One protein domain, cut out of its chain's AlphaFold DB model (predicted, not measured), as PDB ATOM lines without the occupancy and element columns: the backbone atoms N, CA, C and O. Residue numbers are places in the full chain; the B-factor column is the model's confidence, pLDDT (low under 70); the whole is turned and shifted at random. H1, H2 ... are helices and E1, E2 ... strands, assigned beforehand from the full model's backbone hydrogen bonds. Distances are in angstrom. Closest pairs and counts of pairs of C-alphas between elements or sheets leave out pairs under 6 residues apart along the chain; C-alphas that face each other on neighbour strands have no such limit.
ATOM      1  N   PHE A  35     125.515 174.769 117.653       95.75
ATOM      2  CA  PHE A  35     125.314 175.634 118.812       95.75
ATOM      3  C   PHE A  35     124.834 174.857 120.032       95.75
ATOM      4  O   PHE A  35     124.008 173.948 119.915       95.75
ATOM      5  N   PHE A  36     125.319 175.266 121.198       95.56
ATOM      6  CA  PHE A  36     124.594 175.080 122.450       95.56
ATOM      7  C   PHE A  36     123.630 176.254 122.628       95.56
ATOM      8  O   PHE A  36     123.973 177.387 122.288       95.56
ATOM      9  N   ARG A  37     122.409 175.993 123.093       94.56
ATOM     10  CA  ARG A  37     121.376 177.016 123.259       94.56
ATOM     11  C   ARG A  37     120.682 176.920 124.604       94.56
ATOM     12  O   ARG A  37     120.564 175.839 125.174       94.56
ATOM     13  N   ASP A  38     120.190 178.081 125.006       93.75
ATOM     14  CA  ASP A  38     119.238 178.312 126.075       93.75
ATOM     15  C   ASP A  38     118.009 178.956 125.418       93.75
ATOM     16  O   ASP A  38     118.028 180.118 125.000       93.75
ATOM     17  N   THR A  39     116.970 178.164 125.192       91.88
ATOM     18  CA  THR A  39     115.762 178.582 124.475       91.88
ATOM     19  C   THR A  39     114.756 179.284 125.376       91.88
ATOM     20  O   THR A  39     113.872 179.991 124.873       91.88
ATOM     21  N   ASN A  40     114.878 179.112 126.692       90.44
ATOM     22  CA  ASN A  40     113.962 179.670 127.681       90.44
ATOM     23  C   ASN A  40     114.578 180.826 128.503       90.44
ATOM     24  O   ASN A  40     113.842 181.503 129.226       90.44
ATOM     25  N   MET A  41     115.875 181.093 128.315       90.56
ATOM     26  CA  MET A  41     116.668 182.144 128.955       90.56
ATOM     27  C   MET A  41     116.758 181.995 130.487       90.56
ATOM     28  O   MET A  41     116.746 182.998 131.207       90.56
ATOM     29  N   ASP A  42     116.809 180.760 130.997       88.69
ATOM     30  CA  ASP A  42     116.995 180.440 132.422       88.69
ATOM     31  C   ASP A  42     118.472 180.279 132.836       88.69
ATOM     32  O   ASP A  42     118.774 180.017 134.007       88.69
ATOM     33  N   GLY A  43     119.397 180.477 131.895       90.75
ATOM     34  CA  GLY A  43     120.835 180.376 132.095       90.75
ATOM     35  C   GLY A  43     121.365 178.947 132.047       90.75
ATOM     36  O   GLY A  43     122.472 178.712 132.547       90.75
ATOM     37  N   ARG A  44     120.590 177.989 131.529       92.00
ATOM     38  CA  ARG A  44     120.996 176.592 131.336       92.00
ATOM     39  C   ARG A  44     120.953 176.233 129.858       92.00
ATOM     40  O   ARG A  44     120.048 176.615 129.127       92.00
ATOM     41  N   MET A  45     121.901 175.398 129.443       93.31
ATOM     42  CA  MET A  45     121.820 174.752 128.139       93.31
ATOM     43  C   MET A  45     120.620 173.798 128.117       93.31
ATOM     44  O   MET A  45     120.568 172.841 128.893       93.31
ATOM     45  N   ASP A  46     119.659 174.061 127.238       93.62
ATOM     46  CA  ASP A  46     118.430 173.281 127.084       93.62
ATOM     47  C   ASP A  46     118.269 172.697 125.674       93.62
ATOM     48  O   ASP A  46     117.413 171.836 125.460       93.62
ATOM     49  N   ARG A  47     119.115 173.103 124.717       95.25
ATOM     50  CA  ARG A  47     119.084 172.588 123.349       95.25
ATOM     51  C   ARG A  47     120.468 172.466 122.725       95.25
ATOM     52  O   ARG A  47     121.298 173.372 122.777       95.25
ATOM     53  N   LEU A  48     120.653 171.358 122.015       96.38
ATOM     54  CA  LEU A  48     121.749 171.153 121.074       96.38
ATOM     55  C   LEU A  48     121.251 171.384 119.643       96.38
ATOM     56  O   LEU A  48     120.272 170.760 119.237       96.38
ATOM     57  N   GLU A  49     121.936 172.216 118.857       97.00
ATOM     58  CA  GLU A  49     121.640 172.419 117.433       97.00
ATOM     59  C   GLU A  49     122.824 172.048 116.542       97.00
ATOM     60  O   GLU A  49     123.921 172.588 116.682       97.00
ATOM     61  N   LEU A  50     122.575 171.168 115.575       97.25
ATOM     62  CA  LEU A  50     123.544 170.696 114.594       97.25
ATOM     63  C   LEU A  50     123.080 171.094 113.195       97.25
ATOM     64  O   LEU A  50     121.937 170.841 112.806       97.25
ATOM     65  N   TYR A  51     123.971 171.692 112.413       96.88
ATOM     66  CA  TYR A  51     123.669 172.091 111.043       96.88
ATOM     67  C   TYR A  51     124.447 171.228 110.071       96.88
ATOM     68  O   TYR A  51     125.627 170.978 110.271       96.88
ATOM     69  N   PHE A  52     123.810 170.819 108.985       96.19
ATOM     70  CA  PHE A  52     124.413 169.993 107.949       96.19
ATOM     71  C   PHE A  52     124.610 170.797 106.664       96.19
ATOM     72  O   PHE A  52     123.888 171.757 106.376       96.19
ATOM     73  N   LEU A  53     125.615 170.423 105.869       94.81
ATOM     74  CA  LEU A  53     125.886 171.093 104.592       94.81
ATOM     75  C   LEU A  53     124.814 170.779 103.530       94.81
ATOM     76  O   LEU A  53     124.620 171.567 102.603       94.81
ATOM     77  N   GLY A  54     124.080 169.675 103.703       93.88
ATOM     78  CA  GLY A  54     122.951 169.253 102.873       93.88
ATOM     79  C   GLY A  54     121.652 169.085 103.667       93.88
ATOM     80  O   GLY A  54     121.641 169.148 104.894       93.88
ATOM     81  N   ASN A  55     120.548 168.890 102.944       94.62
ATOM     82  CA  ASN A  55     119.234 168.665 103.544       94.62
ATOM     83  C   ASN A  55     119.150 167.248 104.123       94.62
ATOM     84  O   ASN A  55     119.509 166.278 103.461       94.62
ATOM     85  N   ILE A  56     118.621 167.142 105.332       94.25
ATOM     86  CA  ILE A  56     118.409 165.912 106.083       94.25
ATOM     87  C   ILE A  56     116.949 165.496 105.910       94.25
ATOM     88  O   ILE A  56     116.034 166.312 106.037       94.25
ATOM     89  N   THR A  57     116.723 164.217 105.631       94.44
ATOM     90  CA  THR A  57     115.388 163.606 105.603       94.44
ATOM     91  C   THR A  57     115.190 162.709 106.823       94.44
ATOM     92  O   THR A  57     116.155 162.309 107.475       94.44
ATOM     93  N   GLN A  58     113.939 162.356 107.125       94.38
ATOM     94  CA  GLN A  58     113.640 161.395 108.195       94.38
ATOM     95  C   GLN A  58     114.297 160.030 107.942       94.38
ATOM     96  O   GLN A  58     114.805 159.410 108.872       94.38
ATOM     97  N   ASP A  59     114.369 159.603 106.679       92.19
ATOM     98  CA  ASP A  59     115.060 158.367 106.301       92.19
ATOM     99  C   ASP A  59     116.564 158.453 106.558       92.19
ATOM    100  O   ASP A  59     117.144 157.515 107.101       92.19
ATOM    101  N   TYR A  60     117.199 159.589 106.243       91.94
ATOM    102  CA  TYR A  60     118.611 159.803 106.560       91.94
ATOM    103  C   TYR A  60     118.854 159.763 108.072       91.94
ATOM    104  O   TYR A  60     119.775 159.094 108.537       91.94
ATOM    105  N   LEU A  61     118.016 160.444 108.857       93.12
ATOM    106  CA  LEU A  61     118.125 160.435 110.315       93.12
ATOM    107  C   LEU A  61     117.998 159.010 110.874       93.12
ATOM    108  O   LEU A  61     118.786 158.610 111.723       93.12
ATOM    109  N   LYS A  62     117.038 158.230 110.372       92.12
ATOM    110  CA  LYS A  62     116.779 156.864 110.840       92.12
ATOM    111  C   LYS A  62     117.858 155.866 110.418       92.12
ATOM    112  O   LYS A  62     118.185 154.976 111.204       92.12
ATOM    113  N   ASN A  63     118.379 155.975 109.198       89.06
ATOM    114  CA  ASN A  63     119.241 154.946 108.609       89.06
ATOM    115  C   ASN A  63     120.734 155.289 108.675       89.06
ATOM    116  O   ASN A  63     121.549 154.375 108.688       89.06
ATOM    117  N   THR A  64     121.097 156.571 108.773       90.00
ATOM    118  CA  THR A  64     122.500 157.014 108.735       90.00
ATOM    119  C   THR A  64     123.011 157.477 110.096       90.00
ATOM    120  O   THR A  64     124.164 157.220 110.432       90.00
ATOM    121  N   ILE A  65     122.188 158.161 110.896       91.94
ATOM    122  CA  ILE A  65     122.596 158.649 112.222       91.94
ATOM    123  C   ILE A  65     122.301 157.566 113.265       91.94
ATOM    124  O   ILE A  65     121.181 157.064 113.356       91.94
ATOM    125  N   ASP A  66     123.308 157.197 114.054       92.81
ATOM    126  CA  ASP A  66     123.138 156.286 115.187       92.81
ATOM    127  C   ASP A  66     122.726 157.072 116.435       92.81
ATOM    128  O   ASP A  66     121.597 156.970 116.932       92.81
ATOM    129  N   SER A  67     123.642 157.918 116.897       94.31
ATOM    130  CA  SER A  67     123.507 158.654 118.142       94.31
ATOM    131  C   SER A  67     124.319 159.946 118.133       94.31
ATOM    132  O   SER A  67     125.269 160.122 117.368       94.31
ATOM    133  N   VAL A  68     123.933 160.870 119.004       96.50
ATOM    134  CA  VAL A  68     124.697 162.071 119.330       96.50
ATOM    135  C   VAL A  68     125.058 161.984 120.798       96.50
ATOM    136  O   VAL A  68     124.174 161.830 121.640       96.50
ATOM    137  N   CYS A  69     126.343 162.080 121.119       95.44
ATOM    138  CA  CYS A  69     126.785 162.185 122.499       95.44
ATOM    139  C   CYS A  69     127.382 163.555 122.769       95.44
ATOM    140  O   CYS A  69     128.200 164.023 121.986       95.44
ATOM    141  N   PHE A  70     127.041 164.159 123.899       94.81
ATOM    142  CA  PHE A  70     127.610 165.425 124.329       94.81
ATOM    143  C   PHE A  70     128.032 165.391 125.794       94.81
ATOM    144  O   PHE A  70     127.529 164.591 126.581       94.81
ATOM    145  N   THR A  71     128.967 166.257 126.166       93.12
ATOM    146  CA  THR A  71     129.361 166.475 127.564       93.12
ATOM    147  C   THR A  71     129.019 167.891 127.972       93.12
ATOM    148  O   THR A  71     129.368 168.812 127.238       93.12
ATOM    149  N   TRP A  72     128.418 168.085 129.139       92.62
ATOM    150  CA  TRP A  72     128.135 169.417 129.675       92.62
ATOM    151  C   TRP A  72     128.242 169.408 131.203       92.62
ATOM    152  O   TRP A  72     127.892 168.384 131.790       92.62
ATOM    153  N   PRO A  73     128.722 170.487 131.855       92.00
ATOM    154  CA  PRO A  73     128.783 170.549 133.309       92.00
ATOM    155  C   PRO A  73     127.411 170.387 133.978       92.00
ATOM    156  O   PRO A  73     126.442 171.053 133.604       92.00
ATOM    157  N   ASP A  74     127.337 169.538 134.997       90.69
ATOM    158  CA  ASP A  74     126.166 169.385 135.852       90.69
ATOM    159  C   ASP A  74     126.193 170.346 137.048       90.69
ATOM    160  O   ASP A  74     127.128 171.126 137.231       90.69
ATOM    161  N   THR A  75     125.159 170.299 137.887       88.44
ATOM    162  CA  THR A  75     125.030 171.147 139.086       88.44
ATOM    163  C   THR A  75     126.122 170.920 140.139       88.44
ATOM    164  O   THR A  75     126.300 171.763 141.020       88.44
ATOM    165  N   LEU A  76     126.863 169.811 140.055       87.44
ATOM    166  CA  LEU A  76     128.021 169.489 140.891       87.44
ATOM    167  C   LEU A  76     129.349 169.831 140.193       87.44
ATOM    168  O   LEU A  76     130.416 169.488 140.705       87.44
ATOM    169  N   ALA A  77     129.293 170.520 139.047       85.19
ATOM    170  CA  ALA A  77     130.418 170.842 138.174       85.19
ATOM    171  C   ALA A  77     131.175 169.614 137.625       85.19
ATOM    172  O   ALA A  77     132.312 169.744 137.166       85.19
ATOM    173  N   LEU A  78     130.552 168.433 137.630       88.31
ATOM    174  CA  LEU A  78     131.046 167.262 136.906       88.31
ATOM    175  C   LEU A  78     130.650 167.383 135.435       88.31
ATOM    176  O   LEU A  78     129.678 168.049 135.113       88.31
ATOM    177  N   THR A  79     131.366 166.725 134.526       89.50
ATOM    178  CA  THR A  79     131.083 166.762 133.078       89.50
ATOM    179  C   THR A  79     130.585 165.407 132.567       89.50
ATOM    180  O   THR A  79     131.303 164.706 131.847       89.50
ATOM    181  N   PRO A  80     129.363 164.980 132.944       91.50
ATOM    182  CA  PRO A  80     128.800 163.724 132.465       91.50
ATOM    183  C   PRO A  80     128.657 163.707 130.939       91.50
ATOM    184  O   PRO A  80     128.451 164.733 130.286       91.50
ATOM    185  N   LYS A  81     128.749 162.501 130.371       93.19
ATOM    186  CA  LYS A  81     128.477 162.232 128.958       93.19
ATOM    187  C   LYS A  81     127.023 161.798 128.796       93.19
ATOM    188  O   LYS A  81     126.621 160.770 129.335       93.19
ATOM    189  N   TYR A  82     126.267 162.547 128.009       92.50
ATOM    190  CA  TYR A  82     124.900 162.239 127.608       92.50
ATOM    191  C   TYR A  82     124.919 161.690 126.189       92.50
ATOM    192  O   TYR A  82     125.578 162.267 125.334       92.50
ATOM    193  N   CYS A  83     124.213 160.594 125.922       94.25
ATOM    194  CA  CYS A  83     124.088 160.026 124.582       94.25
ATOM    195  C   CYS A  83     122.615 159.853 124.239       94.25
ATOM    196  O   CYS A  83     121.865 159.254 125.009       94.25
ATOM    197  N   VAL A  84     122.215 160.365 123.080       95.00
ATOM    198  CA  VAL A  84     120.839 160.320 122.589       95.00
ATOM    199  C   VAL A  84     120.804 159.624 121.240       95.00
ATOM    200  O   VAL A  84     121.633 159.886 120.371       95.00
ATOM    201  N   SER A  85     119.866 158.697 121.068       95.25
ATOM    202  CA  SER A  85     119.670 157.999 119.797       95.25
ATOM    203  C   SER A  85     118.980 158.904 118.778       95.25
ATOM    204  O   SER A  85     118.294 159.865 119.133       95.25
ATOM    205  N   HIS A  86     119.077 158.542 117.498       93.75
ATOM    206  CA  HIS A  86     118.397 159.248 116.407       93.75
ATOM    207  C   HIS A  86     116.886 159.459 116.622       93.75
ATOM    208  O   HIS A  86     116.319 160.405 116.091       93.75
ATOM    209  N   SER A  87     116.214 158.598 117.399       95.06
ATOM    210  CA  SER A  87     114.775 158.702 117.678       95.06
ATOM    211  C   SER A  87     114.398 159.885 118.573       95.06
ATOM    212  O   SER A  87     113.226 160.242 118.624       95.06
ATOM    213  N   ALA A  88     115.361 160.458 119.296       95.56
ATOM    214  CA  ALA A  88     115.158 161.638 120.134       95.56
ATOM    215  C   ALA A  88     115.507 162.951 119.411       95.56
ATOM    216  O   ALA A  88     115.309 164.026 119.972       95.56
ATOM    217  N   LEU A  89     116.054 162.875 118.194       96.44
ATOM    218  CA  LEU A  89     116.490 164.034 117.422       96.44
ATOM    219  C   LEU A  89     115.361 164.527 116.513       96.44
ATOM    220  O   LEU A  89     114.614 163.736 115.933       96.44
ATOM    221  N   TYR A  90     115.278 165.841 116.341       96.50
ATOM    222  CA  TYR A  90     114.250 166.490 115.539       96.50
ATOM    223  C   TYR A  90     114.870 167.212 114.350       96.50
ATOM    224  O   TYR A  90     115.825 167.974 114.501       96.50
ATOM    225  N   ILE A  91     114.302 166.998 113.162       96.56
ATOM    226  CA  ILE A  91     114.588 167.833 111.994       96.56
ATOM    227  C   ILE A  91     113.700 169.064 112.095       96.56
ATOM    228  O   ILE A  91     112.482 168.957 112.255       96.56
ATOM    229  N   ASP A  92     114.313 170.231 111.999       94.31
ATOM    230  CA  ASP A  92     113.601 171.494 112.023       94.31
ATOM    231  C   ASP A  92     112.679 171.657 110.808       94.31
ATOM    232  O   ASP A  92     113.083 171.501 109.654       94.31
ATOM    233  N   SER A  93     111.429 172.032 111.075       92.88
ATOM    234  CA  SER A  93     110.415 172.274 110.047       92.88
ATOM    235  C   SER A  93     110.724 173.499 109.185       92.88
ATOM    236  O   SER A  93     110.280 173.564 108.040       92.88
ATOM    237  N   THR A  94     111.492 174.459 109.707       92.81
ATOM    238  CA  THR A  94     111.876 175.688 108.994       92.81
ATOM    239  C   THR A  94     113.185 175.548 108.215       92.81
ATOM    240  O   THR A  94     113.435 176.305 107.277       92.81
ATOM    241  N   SER A  95     114.012 174.556 108.554       94.50
ATOM    242  CA  SER A  95     115.280 174.277 107.890       94.50
ATOM    243  C   SER A  95     115.577 172.783 107.900       94.50
ATOM    244  O   SER A  95     116.049 172.233 108.890       94.50
ATOM    245  N   SER A  96     115.433 172.132 106.745       95.00
ATOM    246  CA  SER A  96     115.784 170.713 106.591       95.00
ATOM    247  C   SER A  96     117.274 170.420 106.789       95.00
ATOM    248  O   SER A  96     117.672 169.265 106.779       95.00
ATOM    249  N   ARG A  97     118.124 171.438 106.972       96.50
ATOM    250  CA  ARG A  97     119.552 171.283 107.285       96.50
ATOM    251  C   ARG A  97     119.850 171.314 108.780       96.50
ATOM    252  O   ARG A  97     121.005 171.118 109.151       96.50
ATOM    253  N   ARG A  98     118.860 171.612 109.623       96.62
ATOM    254  CA  ARG A  98     119.025 171.739 111.070       96.62
ATOM    255  C   ARG A  98     118.427 170.526 111.769       96.62
ATOM    256  O   ARG A  98     117.249 170.210 111.602       96.62
ATOM    257  N   LEU A  99     119.261 169.879 112.569       96.69
ATOM    258  CA  LEU A  99     118.899 168.820 113.496       96.69
ATOM    259  C   LEU A  99     119.056 169.364 114.916       96.69
ATOM    260  O   LEU A  99     120.050 170.030 115.199       96.69
ATOM    261  N   PHE A 100     118.113 169.099 115.809       96.88
ATOM    262  CA  PHE A 100     118.228 169.544 117.194       96.88
ATOM    263  C   PHE A 100     117.737 168.503 118.193       96.88
ATOM    264  O   PHE A 100     116.991 167.581 117.856       96.88
ATOM    265  N   TYR A 101     118.186 168.669 119.430       96.69
ATOM    266  CA  TYR A 101     117.768 167.886 120.581       96.69
ATOM    267  C   TYR A 101     117.403 168.827 121.724       96.69
ATOM    268  O   TYR A 101     118.233 169.644 122.118       96.69
ATOM    269  N   ASP A 102     116.185 168.681 122.242       95.75
ATOM    270  CA  ASP A 102     115.721 169.381 123.438       95.75
ATOM    271  C   ASP A 102     116.035 168.543 124.675       95.75
ATOM    272  O   ASP A 102     115.606 167.388 124.793       95.75
ATOM    273  N   LEU A 103     116.776 169.127 125.610       92.88
ATOM    274  CA  LEU A 103     117.089 168.483 126.871       92.88
ATOM    275  C   LEU A 103     115.821 168.409 127.739       92.88
ATOM    276  O   LEU A 103     115.021 169.349 127.790       92.88
ATOM    277  N   PRO A 104     115.615 167.304 128.475       87.25
ATOM    278  CA  PRO A 104     114.531 167.219 129.438       87.25
ATOM    279  C   PRO A 104     114.677 168.306 130.507       87.25
ATOM    280  O   PRO A 104     115.762 168.500 131.045       87.25
ATOM    281  N   LYS A 105     113.564 168.930 130.916       76.19
ATOM    282  CA  LYS A 105     113.548 169.966 131.974       76.19
ATOM    283  C   LYS A 105     114.180 169.538 133.308       76.19
ATOM    284  O   LYS A 105     114.551 170.390 134.101       76.19
ATOM    285  N   LEU A 106     114.252 168.232 133.577       64.25
ATOM    286  CA  LEU A 106     114.841 167.652 134.792       64.25
ATOM    287  C   LEU A 106     116.326 167.286 134.633       64.25
ATOM    288  O   LEU A 106     116.880 166.606 135.493       64.25
ATOM    289  N   ALA A 107     116.968 167.659 133.525       77.62
ATOM    290  CA  ALA A 107     118.389 167.410 133.349       77.62
ATOM    291  C   ALA A 107     119.196 168.219 134.377       77.62
ATOM    292  O   ALA A 107     118.986 169.420 134.549       77.62
ATOM    293  N   ASN A 108     120.146 167.559 135.043       87.62
ATOM    294  CA  ASN A 108     121.092 168.208 135.949       87.62
ATOM    295  C   ASN A 108     122.113 169.009 135.131       87.62
ATOM    296  O   ASN A 108     123.243 168.574 134.966       87.62
ATOM    297  N   ILE A 109     121.704 170.148 134.582       90.31
ATOM    298  CA  ILE A 109     122.568 171.077 133.849       90.31
ATOM    299  C   ILE A 109     122.961 172.220 134.776       90.31
ATOM    300  O   ILE A 109     122.106 172.770 135.478       90.31
ATOM    301  N   GLN A 110     124.250 172.568 134.793       89.56
ATOM    302  CA  GLN A 110     124.783 173.671 135.588       89.56
ATOM    303  C   GLN A 110     124.030 174.981 135.274       89.56
ATOM    304  O   GLN A 110     124.017 175.402 134.119       89.56
ATOM    305  N   PRO A 111     123.436 175.652 136.280       89.12
ATOM    306  CA  PRO A 111     122.797 176.949 136.091       89.12
ATOM    307  C   PRO A 111     123.801 178.083 135.922       89.12
ATOM    308  O   PRO A 111     124.904 178.038 136.484       89.12
ATOM    309  N   ASN A 112     123.332 179.144 135.258       89.12
ATOM    310  CA  ASN A 112     124.054 180.386 134.989       89.12
ATOM    311  C   ASN A 112     125.374 180.146 134.246       89.12
ATOM    312  O   ASN A 112     126.389 180.752 134.587       89.12
ATOM    313  N   LEU A 113     125.359 179.220 133.290       90.00
ATOM    314  CA  LEU A 113     126.513 178.866 132.474       90.00
ATOM    315  C   LEU A 113     126.166 179.085 131.006       90.00
ATOM    316  O   LEU A 113     125.773 178.152 130.310       90.00
ATOM    317  N   THR A 114     126.267 180.342 130.585       91.69
ATOM    318  CA  THR A 114     125.899 180.792 129.237       91.69
ATOM    319  C   THR A 114     127.103 181.068 128.344       91.69
ATOM    320  O   THR A 114     126.899 181.305 127.173       91.69
ATOM    321  N   GLU A 115     128.328 180.953 128.866       90.38
ATOM    322  CA  GLU A 115     129.564 180.979 128.074       90.38
ATOM    323  C   GLU A 115     130.063 179.542 127.787       90.38
ATOM    324  O   GLU A 115     129.655 178.597 128.471       90.38
ATOM    325  N   LEU A 116     130.977 179.332 126.827       85.56
ATOM    326  CA  LEU A 116     131.700 178.047 126.630       85.56
ATOM    327  C   LEU A 116     133.082 177.992 127.293       85.56
ATOM    328  O   LEU A 116     133.708 176.930 127.400       85.56
ATOM    329  N   THR A 117     133.570 179.140 127.745       81.81
ATOM    330  CA  THR A 117     134.840 179.274 128.450       81.81
ATOM    331  C   THR A 117     134.621 180.111 129.682       81.81
ATOM    332  O   THR A 117     134.263 181.272 129.565       81.81
ATOM    333  N   SER A 118     134.892 179.543 130.849       74.69
ATOM    334  CA  SER A 118     134.737 180.248 132.114       74.69
ATOM    335  C   SER A 118     135.979 180.051 132.955       74.69
ATOM    336  O   SER A 118     136.522 178.949 132.990       74.69
ATOM    337  N   LEU A 119     136.390 181.072 133.711       70.31
ATOM    338  CA  LEU A 119     137.503 180.959 134.667       70.31
ATOM    339  C   LEU A 119     137.274 179.855 135.713       70.31
ATOM    340  O   LEU A 119     138.221 179.388 136.341       70.31
ATOM    341  N   LYS A 120     136.018 179.429 135.898       69.12
ATOM    342  CA  LYS A 120     135.643 178.313 136.770       69.12
ATOM    343  C   LYS A 120     136.139 176.952 136.255       69.12
ATOM    344  O   LYS A 120     136.289 176.034 137.057       69.12
ATOM    345  N   PHE A 121     136.384 176.810 134.953       74.38
ATOM    346  CA  PHE A 121     136.784 175.556 134.320       74.38
ATOM    347  C   PHE A 121     138.143 175.724 133.625       74.38
ATOM    348  O   PHE A 121     138.330 176.614 132.804       74.38
ATOM    349  N   GLU A 122     139.105 174.846 133.924       67.31
ATOM    350  CA  GLU A 122     140.478 174.934 133.383       67.31
ATOM    351  C   GLU A 122     140.566 174.747 131.855       67.31
ATOM    352  O   GLU A 122     141.600 175.025 131.248       67.31
ATOM    353  N   LYS A 123     139.502 174.238 131.225       74.62
ATOM    354  CA  LYS A 123     139.406 173.970 129.786       74.62
ATOM    355  C   LYS A 123     138.017 174.364 129.276       74.62
ATOM    356  O   LYS A 123     137.072 174.329 130.070       74.62
ATOM    357  N   PRO A 124     137.872 174.669 127.970       76.56
ATOM    358  CA  PRO A 124     136.560 174.747 127.340       76.56
ATOM    359  C   PRO A 124     135.748 173.493 127.674       76.56
ATOM    360  O   PRO A 124     136.263 172.372 127.595       76.56
ATOM    361  N   TYR A 125     134.504 173.689 128.093       81.44
ATOM    362  CA  TYR A 125     133.552 172.614 128.359       81.44
ATOM    363  C   TYR A 125     132.491 172.602 127.261       81.44
ATOM    364  O   TYR A 125     132.344 173.560 126.509       81.44
ATOM    365  N   GLY A 126     131.757 171.496 127.150       86.94
ATOM    366  CA  GLY A 126     130.915 171.277 125.979       86.94
ATOM    367  C   GLY A 126     131.699 170.571 124.878       86.94
ATOM    368  O   GLY A 126     132.556 171.161 124.234       86.94
ATOM    369  N   SER A 127     131.399 169.298 124.642       91.94
ATOM    370  CA  SER A 127     131.902 168.561 123.474       91.94
ATOM    371  C   SER A 127     130.758 167.769 122.872       91.94
ATOM    372  O   SER A 127     129.838 167.396 123.603       91.94
ATOM    373  N   VAL A 128     130.780 167.547 121.558       95.62
ATOM    374  CA  VAL A 128     129.736 166.800 120.852       95.62
ATOM    375  C   VAL A 128     130.377 165.847 119.857       95.62
ATOM    376  O   VAL A 128     131.183 166.247 119.022       95.62
ATOM    377  N   MET A 129     129.969 164.587 119.928       95.50
ATOM    378  CA  MET A 129     130.330 163.517 119.011       95.50
ATOM    379  C   MET A 129     129.073 163.042 118.289       95.50
ATOM    380  O   MET A 129     128.102 162.632 118.930       95.50
ATOM    381  N   LEU A 130     129.098 163.069 116.961       94.94
ATOM    382  CA  LEU A 130     128.065 162.486 116.111       94.94
ATOM    383  C   LEU A 130     128.527 161.111 115.636       94.94
ATOM    384  O   LEU A 130     129.588 161.004 115.024       94.94
ATOM    385  N   TYR A 131     127.732 160.080 115.907       93.31
ATOM    386  CA  TYR A 131     128.001 158.706 115.499       93.31
ATOM    387  C   TYR A 131     127.105 158.308 114.327       93.31
ATOM    388  O   TYR A 131     125.888 158.527 114.345       93.31
ATOM    389  N   TYR A 132     127.713 157.698 113.315       90.19
ATOM    390  CA  TYR A 132     127.025 157.198 112.131       90.19
ATOM    391  C   TYR A 132     126.862 155.682 112.199       90.19
ATOM    392  O   TYR A 132     127.734 154.967 112.697       90.19
ATOM    393  N   LYS A 133     125.761 155.184 111.637       86.62
ATOM    394  CA  LYS A 133     125.583 153.757 111.370       86.62
ATOM    395  C   LYS A 133     126.468 153.399 110.182       86.62
ATOM    396  O   LYS A 133     126.230 153.889 109.081       86.62
ATOM    397  N   THR A 134     127.482 152.559 110.381       69.62
ATOM    398  CA  THR A 134     128.174 151.925 109.251       69.62
ATOM    399  C   THR A 134     127.877 150.434 109.245       69.62
ATOM    400  O   THR A 134     128.133 149.722 110.220       69.62
ATOM    401  N   GLU A 135     127.302 149.957 108.144       62.19
ATOM    402  CA  GLU A 135     127.212 148.530 107.865       62.19
ATOM    403  C   GLU A 135     128.495 148.105 107.149       62.19
ATOM    404  O   GLU A 135     128.769 148.489 106.015       62.19
ATOM    405  N   SER A 136     129.324 147.322 107.836       49.66
ATOM    406  CA  SER A 136     130.437 146.612 107.213       49.66
ATOM    407  C   SER A 136     130.545 145.223 107.830       49.66
ATOM    408  O   SER A 136     130.848 145.083 109.013       49.66
ATOM    409  N   ASN A 137     130.276 144.186 107.029       42.19
ATOM    410  CA  ASN A 137     130.569 142.780 107.340       42.19
ATOM    411  C   ASN A 137     130.186 142.327 108.762       42.19
ATOM    412  O   ASN A 137     131.010 141.770 109.487       42.19
ATOM    413  N   SER A 138     128.930 142.560 109.162       46.50
ATOM    414  CA  SER A 138     128.364 142.045 110.423       46.50
ATOM    415  C   SER A 138     129.006 142.595 111.710       46.50
ATOM    416  O   SER A 138     128.739 142.074 112.793       46.50
ATOM    417  N   ILE A 139     129.809 143.662 111.618       45.12
ATOM    418  CA  ILE A 139     130.368 144.395 112.760       45.12
ATOM    419  C   ILE A 139     130.027 145.875 112.573       45.12
ATOM    420  O   ILE A 139     130.533 146.525 111.661       45.12
ATOM    421  N   ILE A 140     129.179 146.422 113.445       52.06
ATOM    422  CA  ILE A 140     128.887 147.861 113.474       52.06
ATOM    423  C   ILE A 140     130.187 148.581 113.858       52.06
ATOM    424  O   ILE A 140     130.630 148.496 115.006       52.06
ATOM    425  N   LYS A 141     130.834 149.261 112.905       51.47
ATOM    426  CA  LYS A 141     131.866 150.253 113.226       51.47
ATOM    427  C   LYS A 141     131.165 151.590 113.425       51.47
ATOM    428  O   LYS A 141     130.453 152.068 112.549       51.47
ATOM    429  N   ASN A 142     131.372 152.205 114.576       57.69
ATOM    430  CA  ASN A 142     130.892 153.558 114.799       57.69
ATOM    431  C   ASN A 142     131.921 154.508 114.186       57.69
ATOM    432  O   ASN A 142     132.947 154.776 114.811       57.69
ATOM    433  N   ASP A 143     131.682 154.962 112.954       79.06
ATOM    434  CA  ASP A 143     132.376 156.154 112.473       79.06
ATOM    435  C   ASP A 143     131.833 157.352 113.256       79.06
ATOM    436  O   ASP A 143     130.635 157.417 113.564       79.06
ATOM    437  N   SER A 144     132.717 158.255 113.657       87.25
ATOM    438  CA  SER A 144     132.358 159.335 114.568       87.25
ATOM    439  C   SER A 144     133.047 160.628 114.192       87.25
ATOM    440  O   SER A 144     134.263 160.649 114.003       87.25
ATOM    441  N   SER A 145     132.277 161.707 114.189       89.88
ATOM    442  CA  SER A 145     132.776 163.056 113.949       89.88
ATOM    443  C   SER A 145     132.652 163.883 115.218       89.88
ATOM    444  O   SER A 145     131.551 164.043 115.751       89.88
ATOM    445  N   GLU A 146     133.771 164.431 115.682       93.12
ATOM    446  CA  GLU A 146     133.757 165.497 116.682       93.12
ATOM    447  C   GLU A 146     133.258 166.785 116.030       93.12
ATOM    448  O   GLU A 146     133.720 167.180 114.954       93.12
ATOM    449  N   LEU A 147     132.277 167.425 116.660       93.75
ATOM    450  CA  LEU A 147     131.652 168.628 116.138       93.75
ATOM    451  C   LEU A 147     132.190 169.853 116.863       93.75
ATOM    452  O   LEU A 147     132.166 169.935 118.089       93.75
ATOM    453  N   GLN A 148     132.614 170.844 116.082       92.62
ATOM    454  CA  GLN A 148     132.908 172.166 116.616       92.62
ATOM    455  C   GLN A 148     131.599 172.855 116.987       92.62
ATOM    456  O   GLN A 148     130.741 173.099 116.131       92.62
ATOM    457  N   MET A 149     131.468 173.139 118.279       93.44
ATOM    458  CA  MET A 149     130.323 173.810 118.866       93.44
ATOM    459  C   MET A 149     130.645 175.277 119.104       93.44
ATOM    460  O   MET A 149     131.766 175.626 119.473       93.44
ATOM    461  N   LYS A 150     129.649 176.126 118.891       93.25
ATOM    462  CA  LYS A 150     129.687 177.539 119.233       93.25
ATOM    463  C   LYS A 150     128.741 177.840 120.367       93.25
ATOM    464  O   LYS A 150     127.761 177.124 120.592       93.25
ATOM    465  N   ASP A 151     129.043 178.945 121.019       92.88
ATOM    466  CA  ASP A 151     128.111 179.548 121.930       92.88
ATOM    467  C   ASP A 151     126.916 180.112 121.164       92.88
ATOM    468  O   ASP A 151     127.065 180.714 120.098       92.88
ATOM    469  N   GLY A 152     125.730 179.850 121.684       93.62
ATOM    470  CA  GLY A 152     124.466 180.345 121.164       93.62
ATOM    471  C   GLY A 152     123.503 180.729 122.281       93.62
ATOM    472  O   GLY A 152     122.301 180.834 122.007       93.62
ATOM    473  N   MET A 153     124.007 180.874 123.509       94.44
ATOM    474  CA  MET A 153     123.269 181.294 124.693       94.44
ATOM    475  C   MET A 153     123.524 182.781 124.909       94.44
ATOM    476  O   MET A 153     124.622 183.264 124.697       94.44
TER     477      MET A 153
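AT A GLANCE: This is residues 35 to 153 of the 449 residues of an uncharacterized protein of Fibrobacteres bacterium CG2_30_45_31 (UniProt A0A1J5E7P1). Two four-stranded sheets stand partly face to face and are joined at one edge, where E7 of the strongly twisted sheet runs on into E8 of the other; the short helix H1 is on the twisted sheet, near one end of the domain. The tip of the E6 and E7 hairpin, at Asn 137, and the loop at Leu 119 mark the two ends of the long axis. The printed part has 119 residues with one named helix and eight named strands, in the order E1 E2 H1 E3 E4 E5 E6 E7 E8. The twisted sheet has the order E4 E3 E6 E7 and is antiparallel; the other, E5 E2 E1 E8, is mixed. The class is mostly strand, though under half of the residues are in named elements, and the whole is compact, with a radius of gyration of the C-alphas of 15.0 A and spans of 46 by 33 by 25 A.

IN THESE COORDINATES: Find C-alpha 127 at (131.902, 168.561, 123.474); from there E6, residues 127 to 134, runs 22.2 A. Beside it look for its two neighbours, E3, residues 65 to 71, 18.5 A, and E7, residues 141 to 147, 18.6 A; the neighbour of E3 at the sheet's edge is E4, residues 81 to 85, 13.4 A. In the other sheet E1, residues 35 to 37, 6.1 A, begins at (125.314, 175.634, 118.812). E2 is residues 47 to 51, 13.1 A, E5 residues 98 to 102, 13.0 A, and E8 residues 149 to 151, 6.9 A, ending at (128.111, 179.548, 121.930). H1 is residues 58 to 64, 9.9 A.

HOW THE PARTS SIT: Look first at E3 and E6, antiparallel at 162 degrees, with N 69 and O 129 at 2.9 A. On the other side of E3, E4 forms a hairpin with it, N 70 and O 82 at 2.8 A. E6 and E7 form a hairpin, N 130 and O 145 at 2.9 A. H1 is on this sheet at a height of 7.0 A, over none of its strands; its closest C-alpha pair with E6 is Thr 64 and Lys 133, 5.2 A. In H1 every O i to N i+4 pair is within hydrogen-bond range. E7 runs on into E8 at 29 degrees, and E8 is parallel to E1, N 36 and O 150 at 3.1 A. E1 and E2 are a hairpin, N 35 and O 49 at 2.9 A, and E5 is antiparallel to E2, N 50 and O 99 at 2.8 A. E4 and E5 are only just apart, at 8.4 A.

THE WHOLE: The C-alphas of Leu 119 and Asn 137, the two farthest apart, are 47.5 A apart. The printed part has no cut. The long links are E4 to E5, with 12 residues between them, and E5 to E6, with 24. The mean pLDDT of the printed part is 87.8; look for values under 70 at residues 106, 120, 122 and 134 to 142.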